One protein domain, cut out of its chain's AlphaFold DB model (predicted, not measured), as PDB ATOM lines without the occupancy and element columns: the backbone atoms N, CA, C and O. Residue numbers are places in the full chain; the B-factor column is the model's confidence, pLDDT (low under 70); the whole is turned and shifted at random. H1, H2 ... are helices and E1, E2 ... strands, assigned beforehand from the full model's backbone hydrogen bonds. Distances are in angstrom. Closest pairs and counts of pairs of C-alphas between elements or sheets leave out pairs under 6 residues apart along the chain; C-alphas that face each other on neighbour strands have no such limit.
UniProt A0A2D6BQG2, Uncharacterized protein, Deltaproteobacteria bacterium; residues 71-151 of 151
ATOM      1  N   PHE A  71     261.002 315.122 246.089       95.44
ATOM      2  CA  PHE A  71     261.893 316.187 246.525       95.44
ATOM      3  C   PHE A  71     261.670 316.513 247.999       95.44
ATOM      4  O   PHE A  71     260.617 316.235 248.584       95.44
ATOM      5  N   PHE A  72     262.679 317.135 248.603       96.06
ATOM      6  CA  PHE A  72     262.630 317.573 249.986       96.06
ATOM      7  C   PHE A  72     262.603 319.094 250.047       96.06
ATOM      8  O   PHE A  72     263.540 319.773 249.632       96.06
ATOM      9  N   MET A  73     261.517 319.626 250.593       95.94
ATOM     10  CA  MET A  73     261.381 321.039 250.890       95.94
ATOM     11  C   MET A  73     262.020 321.340 252.242       95.94
ATOM     12  O   MET A  73     261.579 320.833 253.278       95.94
ATOM     13  N   VAL A  74     263.043 322.191 252.220       94.12
ATOM     14  CA  VAL A  74     263.704 322.715 253.416       94.12
ATOM     15  C   VAL A  74     263.084 324.064 253.757       94.12
ATOM     16  O   VAL A  74     263.278 325.041 253.039       94.12
ATOM     17  N   ASN A  75     262.357 324.125 254.867       92.44
ATOM     18  CA  ASN A  75     261.836 325.371 255.413       92.44
ATOM     19  C   ASN A  75     262.749 325.826 256.547       92.44
ATOM     20  O   ASN A  75     262.962 325.082 257.506       92.44
ATOM     21  N   LEU A  76     263.274 327.041 256.426       91.75
ATOM     22  CA  LEU A  76     264.061 327.716 257.449       91.75
ATOM     23  C   LEU A  76     263.260 328.931 257.910       91.75
ATOM     24  O   LEU A  76     262.931 329.805 257.109       91.75
ATOM     25  N   GLU A  77     262.881 328.951 259.181       87.94
ATOM     26  CA  GLU A  77     261.873 329.875 259.693       87.94
ATOM     27  C   GLU A  77     262.390 330.649 260.901       87.94
ATOM     28  O   GLU A  77     263.024 330.087 261.798       87.94
ATOM     29  N   ASN A  78     262.028 331.928 260.942       86.69
ATOM     30  CA  ASN A  78     262.159 332.797 262.103       86.69
ATOM     31  C   ASN A  78     260.776 333.302 262.490       86.69
ATOM     32  O   ASN A  78     260.006 333.723 261.619       86.69
ATOM     33  N   ALA A  79     260.458 333.281 263.783       79.81
ATOM     34  CA  ALA A  79     259.253 333.933 264.254       79.81
ATOM     35  C   ALA A  79     259.371 335.449 264.046       79.81
ATOM     36  O   ALA A  79     260.440 336.050 264.185       79.81
ATOM     37  N   ARG A  80     258.249 336.090 263.714       78.56
ATOM     38  CA  ARG A  80     258.187 337.551 263.757       78.56
ATOM     39  C   ARG A  80     258.248 338.001 265.221       78.56
ATOM     40  O   ARG A  80     257.601 337.363 266.050       78.56
ATOM     41  N   PRO A  81     258.935 339.116 265.534       78.19
ATOM     42  CA  PRO A  81     258.875 339.708 266.870       78.19
ATOM     43  C   PRO A  81     257.440 340.052 267.288       78.19
ATOM     44  O   PRO A  81     257.071 339.865 268.442       78.19
ATOM     45  N   GLU A  82     256.630 340.507 266.329       80.00
ATOM     46  CA  GLU A  82     255.198 340.743 266.490       80.00
ATOM     47  C   GLU A  82     254.424 339.827 265.521       80.00
ATOM     48  O   GLU A  82     254.609 339.931 264.298       80.00
ATOM     49  N   PRO A  83     253.612 338.879 266.027       75.69
ATOM     50  CA  PRO A  83     252.881 337.948 265.181       75.69
ATOM     51  C   PRO A  83     251.785 338.675 264.396       75.69
ATOM     52  O   PRO A  83     251.056 339.507 264.930       75.69
ATOM     53  N   LEU A  84     251.636 338.321 263.118       81.12
ATOM     54  CA  LEU A  84     250.454 338.710 262.356       81.12
ATOM     55  C   LEU A  84     249.284 337.856 262.837       81.12
ATOM     56  O   LEU A  84     249.294 336.638 262.662       81.12
ATOM     57  N   LEU A  85     248.305 338.498 263.459       83.12
ATOM     58  CA  LEU A  85     247.127 337.826 263.989       83.12
ATOM     59  C   LEU A  85     246.090 337.645 262.870       83.12
ATOM     60  O   LEU A  85     245.718 338.639 262.238       83.12
ATOM     61  N   PRO A  86     245.620 336.410 262.613       82.19
ATOM     62  CA  PRO A  86     244.474 336.180 261.745       82.19
ATOM     63  C   PRO A  86     243.242 336.945 262.239       82.19
ATOM     64  O   PRO A  86     243.116 337.261 263.426       82.19
ATOM     65  N   GLU A  87     242.311 337.223 261.330       83.12
ATOM     66  CA  GLU A  87     241.052 337.876 261.682       83.12
ATOM     67  C   GLU A  87     240.318 337.074 262.774       83.12
ATOM     68  O   GLU A  87     240.139 335.863 262.659       83.12
ATOM     69  N   GLY A  88     239.937 337.748 263.862       83.06
ATOM     70  CA  GLY A  88     239.277 337.129 265.016       83.06
ATOM     71  C   GLY A  88     240.196 336.674 266.158       83.06
ATOM     72  O   GLY A  88     239.676 336.289 267.204       83.06
ATOM     73  N   PHE A  89     241.528 336.756 266.025       85.31
ATOM     74  CA  PHE A  89     242.447 336.442 267.130       85.31
ATOM     75  C   PHE A  89     242.600 337.610 268.122       85.31
ATOM     76  O   PHE A  89     242.704 338.769 267.702       85.31
ATOM     77  N   PRO A  90     242.649 337.338 269.442       85.06
ATOM     78  CA  PRO A  90     242.893 338.370 270.439       85.06
ATOM     79  C   PRO A  90     244.335 338.891 270.346       85.06
ATOM     80  O   PRO A  90     245.250 338.172 269.946       85.06
ATOM     81  N   ARG A  91     244.549 340.161 270.718       83.25
ATOM     82  CA  ARG A  91     245.868 340.823 270.610       83.25
ATOM     83  C   ARG A  91     246.950 340.182 271.481       83.25
ATOM     84  O   ARG A  91     248.128 340.320 271.177       83.25
ATOM     85  N   ASP A  92     246.542 339.512 272.546       84.19
ATOM     86  CA  ASP A  92     247.373 338.793 273.508       84.19
ATOM     87  C   ASP A  92     247.354 337.271 273.284       84.19
ATOM     88  O   ASP A  92     247.738 336.516 274.178       84.19
ATOM     89  N   ALA A  93     246.924 336.808 272.102       80.44
ATOM     90  CA  ALA A  93     246.950 335.392 271.754       80.44
ATOM     91  C   ALA A  93     248.352 334.790 271.935       80.44
ATOM     92  O   ALA A  93     249.360 335.388 271.545       80.44
ATOM     93  N   ASP A  94     248.409 333.564 272.462       81.75
ATOM     94  CA  ASP A  94     249.653 332.798 272.528       81.75
ATOM     95  C   ASP A  94     250.203 332.615 271.096       81.75
ATOM     96  O   ASP A  94     249.509 332.043 270.246       81.75
ATOM     97  N   PRO A  95     251.451 333.027 270.797       78.75
ATOM     98  CA  PRO A  95     252.065 332.820 269.486       78.75
ATOM     99  C   PRO A  95     252.008 331.365 268.996       78.75
ATOM    100  O   PRO A  95     251.941 331.109 267.794       78.75
ATOM    101  N   ARG A  96     251.994 330.386 269.912       78.19
ATOM    102  CA  ARG A  96     251.841 328.964 269.563       78.19
ATOM    103  C   ARG A  96     250.447 328.631 269.058       78.19
ATOM    104  O   ARG A  96     250.296 327.698 268.275       78.19
ATOM    105  N   GLU A  97     249.426 329.325 269.540       82.44
ATOM    106  CA  GLU A  97     248.054 329.161 269.072       82.44
ATOM    107  C   GLU A  97     247.886 329.728 267.665       82.44
ATOM    108  O   GLU A  97     247.361 329.036 266.794       82.44
ATOM    109  N   VAL A  98     248.461 330.904 267.418       83.56
ATOM    110  CA  VAL A  98     248.506 331.534 266.092       83.56
ATOM    111  C   VAL A  98     249.227 330.637 265.074       83.56
ATOM    112  O   VAL A  98     248.719 330.384 263.985       83.56
ATOM    113  N   GLU A  99     250.383 330.073 265.438       83.12
ATOM    114  CA  GLU A  99     251.123 329.137 264.576       83.12
ATOM    115  C   GLU A  99     250.323 327.853 264.288       83.12
ATOM    116  O   GLU A  99     250.384 327.325 263.173       83.12
ATOM    117  N   ARG A 100     249.571 327.325 265.267       84.81
ATOM    118  CA  ARG A 100     248.739 326.123 265.074       84.81
ATOM    119  C   ARG A 100     247.618 326.359 264.069       84.81
ATOM    120  O   ARG A 100     247.341 325.449 263.283       84.81
ATOM    121  N   GLU A 101     247.021 327.548 264.087       86.50
ATOM    122  CA  GLU A 101     245.965 327.934 263.149       86.50
ATOM    123  C   GLU A 101     246.455 327.890 261.700       86.50
ATOM    124  O   GLU A 101     245.766 327.386 260.818       86.50
ATOM    125  N   TYR A 102     247.700 328.305 261.460       84.25
ATOM    126  CA  TYR A 102     248.342 328.170 260.155       84.25
ATOM    127  C   TYR A 102     248.780 326.724 259.848       84.25
ATOM    128  O   TYR A 102     248.564 326.198 258.751       84.25
ATOM    129  N   SER A 103     249.408 326.055 260.816       87.62
ATOM    130  CA  SER A 103     250.124 324.794 260.582       87.62
ATOM    131  C   SER A 103     249.189 323.615 260.323       87.62
ATOM    132  O   SER A 103     249.480 322.762 259.483       87.62
ATOM    133  N   ARG A 104     248.058 323.539 261.033       90.12
ATOM    134  CA  ARG A 104     247.126 322.407 260.933       90.12
ATOM    135  C   ARG A 104     246.482 322.271 259.544       90.12
ATOM    136  O   ARG A 104     246.569 321.175 258.985       90.12
ATOM    137  N   PRO A 105     245.845 323.306 258.964       92.69
ATOM    138  CA  PRO A 105     245.287 323.201 257.617       92.69
ATOM    139  C   PRO A 105     246.382 322.969 256.572       92.69
ATOM    140  O   PRO A 105     246.196 322.143 255.678       92.69
ATOM    141  N   THR A 106     247.547 323.604 256.727       92.12
ATOM    142  CA  THR A 106     248.704 323.404 255.841       92.12
ATOM    143  C   THR A 106     249.158 321.945 255.819       92.12
ATOM    144  O   THR A 106     249.305 321.365 254.745       92.12
ATOM    145  N   LEU A 107     249.285 321.298 256.984       94.00
ATOM    146  CA  LEU A 107     249.639 319.878 257.072       94.00
ATOM    147  C   LEU A 107     248.622 318.982 256.353       94.00
ATOM    148  O   LEU A 107     249.008 318.047 255.656       94.00
ATOM    149  N   LEU A 108     247.324 319.266 256.486       95.31
ATOM    150  CA  LEU A 108     246.287 318.497 255.795       95.31
ATOM    151  C   LEU A 108     246.357 318.673 254.272       95.31
ATOM    152  O   LEU A 108     246.154 317.705 253.538       95.31
ATOM    153  N   LEU A 109     246.655 319.883 253.789       95.38
ATOM    154  CA  LEU A 109     246.847 320.151 252.361       95.38
ATOM    155  C   LEU A 109     248.082 319.441 251.802       95.38
ATOM    156  O   LEU A 109     248.014 318.918 250.691       95.38
ATOM    157  N   LEU A 110     249.170 319.386 252.575       95.62
ATOM    158  CA  LEU A 110     250.372 318.633 252.220       95.62
ATOM    159  C   LEU A 110     250.072 317.130 252.148       95.62
ATOM    160  O   LEU A 110     250.333 316.506 251.124       95.62
ATOM    161  N   LEU A 111     249.433 316.555 253.174       96.31
ATOM    162  CA  LEU A 111     249.131 315.118 253.212       96.31
ATOM    163  C   LEU A 111     248.218 314.679 252.061       96.31
ATOM    164  O   LEU A 111     248.419 313.611 251.483       96.31
ATOM    165  N   ARG A 112     247.247 315.515 251.677       94.88
ATOM    166  CA  ARG A 112     246.388 315.266 250.502       94.88
ATOM    167  C   ARG A 112     247.171 315.166 249.191       94.88
ATOM    168  O   ARG A 112     246.698 314.512 248.271       94.88
ATOM    169  N   ARG A 113     248.347 315.786 249.131       94.25
ATOM    170  CA  ARG A 113     249.268 315.819 247.989       94.25
ATOM    171  C   ARG A 113     250.463 314.877 248.154       94.25
ATOM    172  O   ARG A 113     251.489 315.058 247.515       94.25
ATOM    173  N   ALA A 114     250.363 313.902 249.060       95.56
ATOM    174  CA  ALA A 114     251.464 312.996 249.389       95.56
ATOM    175  C   ALA A 114     252.758 313.721 249.813       95.56
ATOM    176  O   ALA A 114     253.867 313.216 249.638       95.56
ATOM    177  N   CYS A 115     252.604 314.903 250.413       96.06
ATOM    178  CA  CYS A 115     253.668 315.609 251.103       96.06
ATOM    179  C   CYS A 115     253.517 315.426 252.616       96.06
ATOM    180  O   CYS A 115     252.430 315.599 253.169       96.06
ATOM    181  N   HIS A 116     254.600 315.111 253.319       96.06
ATOM    182  CA  HIS A 116     254.568 314.971 254.771       96.06
ATOM    183  C   HIS A 116     255.880 315.432 255.422       96.06
ATOM    184  O   HIS A 116     256.956 315.286 254.836       96.06
ATOM    185  N   PRO A 117     255.825 315.976 256.651       95.69
ATOM    186  CA  PRO A 117     257.026 316.250 257.426       95.69
ATOM    187  C   PRO A 117     257.836 314.967 257.646       95.69
ATOM    188  O   PRO A 117     257.268 313.901 257.897       95.69
ATOM    189  N   VAL A 118     259.159 315.079 257.570       96.31
ATOM    190  CA  VAL A 118     260.099 313.990 257.893       96.31
ATOM    191  C   VAL A 118     261.011 314.349 259.060       96.31
ATOM    192  O   VAL A 118     261.397 313.476 259.829       96.31
ATOM    193  N   ALA A 119     261.322 315.635 259.227       92.69
ATOM    194  CA  ALA A 119     262.129 316.130 260.331       92.69
ATOM    195  C   ALA A 119     261.723 317.557 260.704       92.69
ATOM    196  O   ALA A 119     261.290 318.346 259.861       92.69
ATOM    197  N   GLY A 120     261.897 317.887 261.979       90.62
ATOM    198  CA  GLY A 120     261.698 319.226 262.508       90.62
ATOM    199  C   GLY A 120     262.668 319.488 263.651       90.62
ATOM    200  O   GLY A 120     262.829 318.644 264.531       90.62
ATOM    201  N   LEU A 121     263.310 320.651 263.635       88.44
ATOM    202  CA  LEU A 121     264.203 321.113 264.693       88.44
ATOM    203  C   LEU A 121     263.762 322.507 265.127       88.44
ATOM    204  O   LEU A 121     263.441 323.349 264.291       88.44
ATOM    205  N   THR A 122     263.723 322.739 266.437       85.44
ATOM    206  CA  THR A 122     263.468 324.058 267.031       85.44
ATOM    207  C   THR A 122     264.653 324.427 267.909       85.44
ATOM    208  O   THR A 122     265.115 323.607 268.700       85.44
ATOM    209  N   GLY A 123     265.143 325.650 267.764       81.12
ATOM    210  CA  GLY A 123     266.346 326.148 268.420       81.12
ATOM    211  C   GLY A 123     267.171 326.992 267.456       81.12
ATOM    212  O   GLY A 123     266.777 327.193 266.318       81.12
ATOM    213  N   ARG A 124     268.330 327.482 267.896       76.00
ATOM    214  CA  ARG A 124     269.258 328.206 267.015       76.00
ATOM    215  C   ARG A 124     269.911 327.212 266.050       76.00
ATOM    216  O   ARG A 124     270.859 326.530 266.431       76.00
ATOM    217  N   VAL A 125     269.379 327.103 264.836       76.38
ATOM    218  CA  VAL A 125     269.854 326.183 263.797       76.38
ATOM    219  C   VAL A 125     270.724 326.942 262.796       76.38
ATOM    220  O   VAL A 125     270.249 327.834 262.091       76.38
ATOM    221  N   ASN A 126     271.991 326.538 262.689       78.69
ATOM    222  CA  ASN A 126     272.901 326.979 261.631       78.69
ATOM    223  C   ASN A 126     272.925 325.908 260.536       78.69
ATOM    224  O   ASN A 126     273.711 324.967 260.604       78.69
ATOM    225  N   PHE A 127     272.012 326.010 259.568       75.88
ATOM    226  CA  PHE A 127     271.905 325.034 258.476       75.88
ATOM    227  C   PHE A 127     272.830 325.353 257.292       75.88
ATOM    228  O   PHE A 127     273.318 324.444 256.629       75.88
ATOM    229  N   ILE A 128     273.080 326.639 257.034       78.50
ATOM    230  CA  ILE A 128     273.945 327.120 255.951       78.50
ATOM    231  C   ILE A 128     274.989 328.041 256.576       78.50
ATOM    232  O   ILE A 128     274.622 328.981 257.281       78.50
ATOM    233  N   ASP A 129     276.267 327.766 256.325       80.12
ATOM    234  CA  ASP A 129     277.383 328.542 256.867       80.12
ATOM    235  C   ASP A 129     277.959 329.475 255.794       80.12
ATOM    236  O   ASP A 129     278.535 329.034 254.799       80.12
ATOM    237  N   TYR A 130     277.748 330.776 255.976       82.38
ATOM    238  CA  TYR A 130     278.394 331.845 255.218       82.38
ATOM    239  C   TYR A 130     278.481 333.101 256.088       82.38
ATOM    240  O   TYR A 130     277.758 333.254 257.076       82.38
ATOM    241  N   GLN A 131     279.371 334.030 255.734       84.75
ATOM    242  CA  GLN A 131     279.540 335.262 256.502       84.75
ATOM    243  C   GLN A 131     278.230 336.068 256.531       84.75
ATOM    244  O   GLN A 131     277.740 336.505 255.493       84.75
ATOM    245  N   GLY A 132     277.679 336.277 257.729       82.69
ATOM    246  CA  GLY A 132     276.397 336.964 257.915       82.69
ATOM    247  C   GLY A 132     275.163 336.070 257.761       82.69
ATOM    248  O   GLY A 132     274.055 336.601 257.701       82.69
ATOM    249  N   ALA A 133     275.326 334.742 257.713       81.06
ATOM    250  CA  ALA A 133     274.201 333.818 257.663       81.06
ATOM    251  C   ALA A 133     273.238 334.051 258.844       81.06
ATOM    252  O   ALA A 133     273.680 334.143 259.997       81.06
ATOM    253  N   PRO A 134     271.922 334.151 258.585       81.50
ATOM    254  CA  PRO A 134     270.942 334.275 259.648       81.50
ATOM    255  C   PRO A 134     270.918 332.995 260.482       81.50
ATOM    256  O   PRO A 134     271.027 331.882 259.964       81.50
ATOM    257  N   VAL A 135     270.725 333.163 261.787       85.31
ATOM    258  CA  VAL A 135     270.392 332.047 262.667       85.31
ATOM    259  C   VAL A 135     268.902 331.793 262.537       85.31
ATOM    260  O   VAL A 135     268.107 332.714 262.724       85.31
ATOM    261  N   TRP A 136     268.545 330.555 262.217       89.12
ATOM    262  CA  TRP A 136     267.155 330.141 262.086       89.12
ATOM    263  C   TRP A 136     266.634 329.618 263.417       89.12
ATOM    264  O   TRP A 136     267.375 328.963 264.148       89.12
ATOM    265  N   GLU A 137     265.376 329.889 263.745       89.38
ATOM    266  CA  GLU A 137     264.737 329.376 264.964       89.38
ATOM    267  C   GLU A 137     264.094 328.005 264.758       89.38
ATOM    268  O   GLU A 137     263.925 327.230 265.707       89.38
ATOM    269  N   ARG A 138     263.696 327.710 263.518       88.44
ATOM    270  CA  ARG A 138     263.127 326.423 263.142       88.44
ATOM    271  C   ARG A 138     263.620 325.969 261.782       88.44
ATOM    272  O   ARG A 138     263.750 326.753 260.846       88.44
ATOM    273  N   LEU A 139     263.812 324.661 261.687       91.56
ATOM    274  CA  LEU A 139     263.976 323.939 260.437       91.56
ATOM    275  C   LEU A 139     262.845 322.921 260.325       91.56
ATOM    276  O   LEU A 139     262.606 322.163 261.269       91.56
ATOM    277  N   ARG A 140     262.174 322.868 259.174       92.38
ATOM    278  CA  ARG A 140     261.219 321.803 258.842       92.38
ATOM    279  C   ARG A 140     261.570 321.204 257.495       92.38
ATOM    280  O   ARG A 140     261.672 321.918 256.502       92.38
ATOM    281  N   LEU A 141     261.712 319.887 257.469       95.69
ATOM    282  CA  LEU A 141     261.931 319.124 256.253       95.69
ATOM    283  C   LEU A 141     260.630 318.417 255.886       95.69
ATOM    284  O   LEU A 141     260.105 317.627 256.677       95.69
ATOM    285  N   VAL A 142     260.111 318.708 254.699       97.31
ATOM    286  CA  VAL A 142     258.899 318.089 254.159       97.31
ATOM    287  C   VAL A 142     259.289 317.309 252.919       97.31
ATOM    288  O   VAL A 142     259.829 317.876 251.974       97.31
ATOM    289  N   ARG A 143     259.018 316.007 252.921       97.38
ATOM    290  CA  ARG A 143     259.104 315.192 251.712       97.38
ATOM    291  C   ARG A 143     257.842 315.426 250.902       97.38
ATOM    292  O   ARG A 143     256.756 315.388 251.473       97.38
ATOM    293  N   CYS A 144     257.983 315.604 249.600       96.19
ATOM    294  CA  CYS A 144     256.888 315.583 248.645       96.19
ATOM    295  C   CYS A 144     257.147 314.501 247.603       96.19
ATOM    296  O   CYS A 144     258.272 314.355 247.129       96.19
ATOM    297  N   ARG A 145     256.096 313.757 247.249       95.50
ATOM    298  CA  ARG A 145     256.167 312.646 246.294       95.50
ATOM    299  C   ARG A 145     256.603 313.071 244.889       95.50
ATOM    300  O   ARG A 145     257.321 312.321 244.245       95.50
ATOM    301  N   SER A 146     256.182 314.251 244.433       95.25
ATOM    302  CA  SER A 146     256.631 314.871 243.181       95.25
ATOM    303  C   SER A 146     256.356 316.375 243.172       95.25
ATOM    304  O   SER A 146     255.546 316.861 243.973       95.25
ATOM    305  N   ARG A 147     256.999 317.135 242.271       95.56
ATOM    306  CA  ARG A 147     256.670 318.566 242.090       95.56
ATOM    307  C   ARG A 147     255.266 318.734 241.514       95.56
ATOM    308  O   ARG A 147     254.544 319.624 241.958       95.56
ATOM    309  N   ARG A 148     254.861 317.826 240.616       94.81
ATOM    310  CA  ARG A 148     253.490 317.687 240.103       94.81
ATOM    311  C   ARG A 148     252.445 317.601 241.212       94.81
ATOM    312  O   ARG A 148     251.442 318.293 241.143       94.81
ATOM    313  N   ASP A 149     252.646 316.741 242.210       94.12
ATOM    314  CA  ASP A 149     251.662 316.580 243.287       94.12
ATOM    315  C   ASP A 149     251.598 317.810 244.198       94.12
ATOM    316  O   ASP A 149     250.544 318.114 244.756       94.12
ATOM    317  N   PHE A 150     252.726 318.508 244.363       93.69
ATOM    318  CA  PHE A 150     252.818 319.693 245.206       93.69
ATOM    319  C   PHE A 150     252.072 320.907 244.621       93.69
ATOM    320  O   PHE A 150     251.370 321.590 245.375       93.69
ATOM    321  N   LEU A 151     252.218 321.164 243.315       91.12
ATOM    322  CA  LEU A 151     251.635 322.316 242.604       91.12
ATOM    323  C   LEU A 151     250.130 322.137 242.333       91.12
ATOM    324  O   LEU A 151     249.339 323.036 242.710       91.12
TER     325      LEU A 151
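What this domain is: This is residues 71 to 151 of the 151 residues of an uncharacterized protein of Deltaproteobacteria bacterium (UniProt A0A2D6BQG2). A narrow, twisted sheet of three strands and one long helix, H1, meet at one end and open away from each other like a V, with the short H2 near the corner. Residues 78 to 94 bridge the open side from E1 to H1, and the E2-E3 hairpin loop lies at the sheet's other end. The printed part has 81 residues, with two named helices and three named strands that follow each other along the chain as E1, H1, E2, E3, H2; the sheet order is E1 - E3 - E2, all antiparallel, and the class is mixed, helices and strands. The whole is loose, with a radius of gyration of the C-alphas of 14.8 A, and flat, spanning 39 by 38 by 18 A.

Where its parts are: E1, residues 71 to 77, begins at C-alpha 71 (261.893, 316.187, 246.525) and measures 19.0 A. H1, residues 95 to 112, measures 26.5 A and has a kink of 29 degrees near residue 102. E2, residues 115 to 125, measures 23.1 A and bends by 69 degrees at residue 122. E3, residues 136 to 144, measures 22.3 A. H2, residues 147 to 150, measures 5.1 A and ends at C-alpha 150 (252.818, 319.693, 245.206).

How they stand to each other: E3 is the inner strand. E1 and E3 are antiparallel at 160 degrees, with N 73 and O 142 2.8 A apart, within hydrogen-bond range. E3 and E2, a hairpin, are antiparallel at 166 degrees, with N 121 and O 139 at 2.9 A. E1, H1 and E2 form a split strand-helix-strand unit, two strands running the same way with E3 between them; its crossover is right-handed. H1 only grazes the sheet, with residues 107 to 111; its closest C-alphas to E2 are Leu 110 and His 116, 6.1 A. H2 only grazes it too, with residues 147 to 150. H1 and H2 are close but not clearly touching, the closest C-alphas being Leu 110 and Phe 150, 7.5 A. In H1, 13 of 14 O i to N i+4 pairs are within range; H2 is too short for one.

The domain as a whole: The C-alphas farthest apart are those of Gly 88 and Gln 131, 41.2 A. The printed part has no cut, the link from E1 to H1 is long, and no printed residue is under 70 in pLDDT.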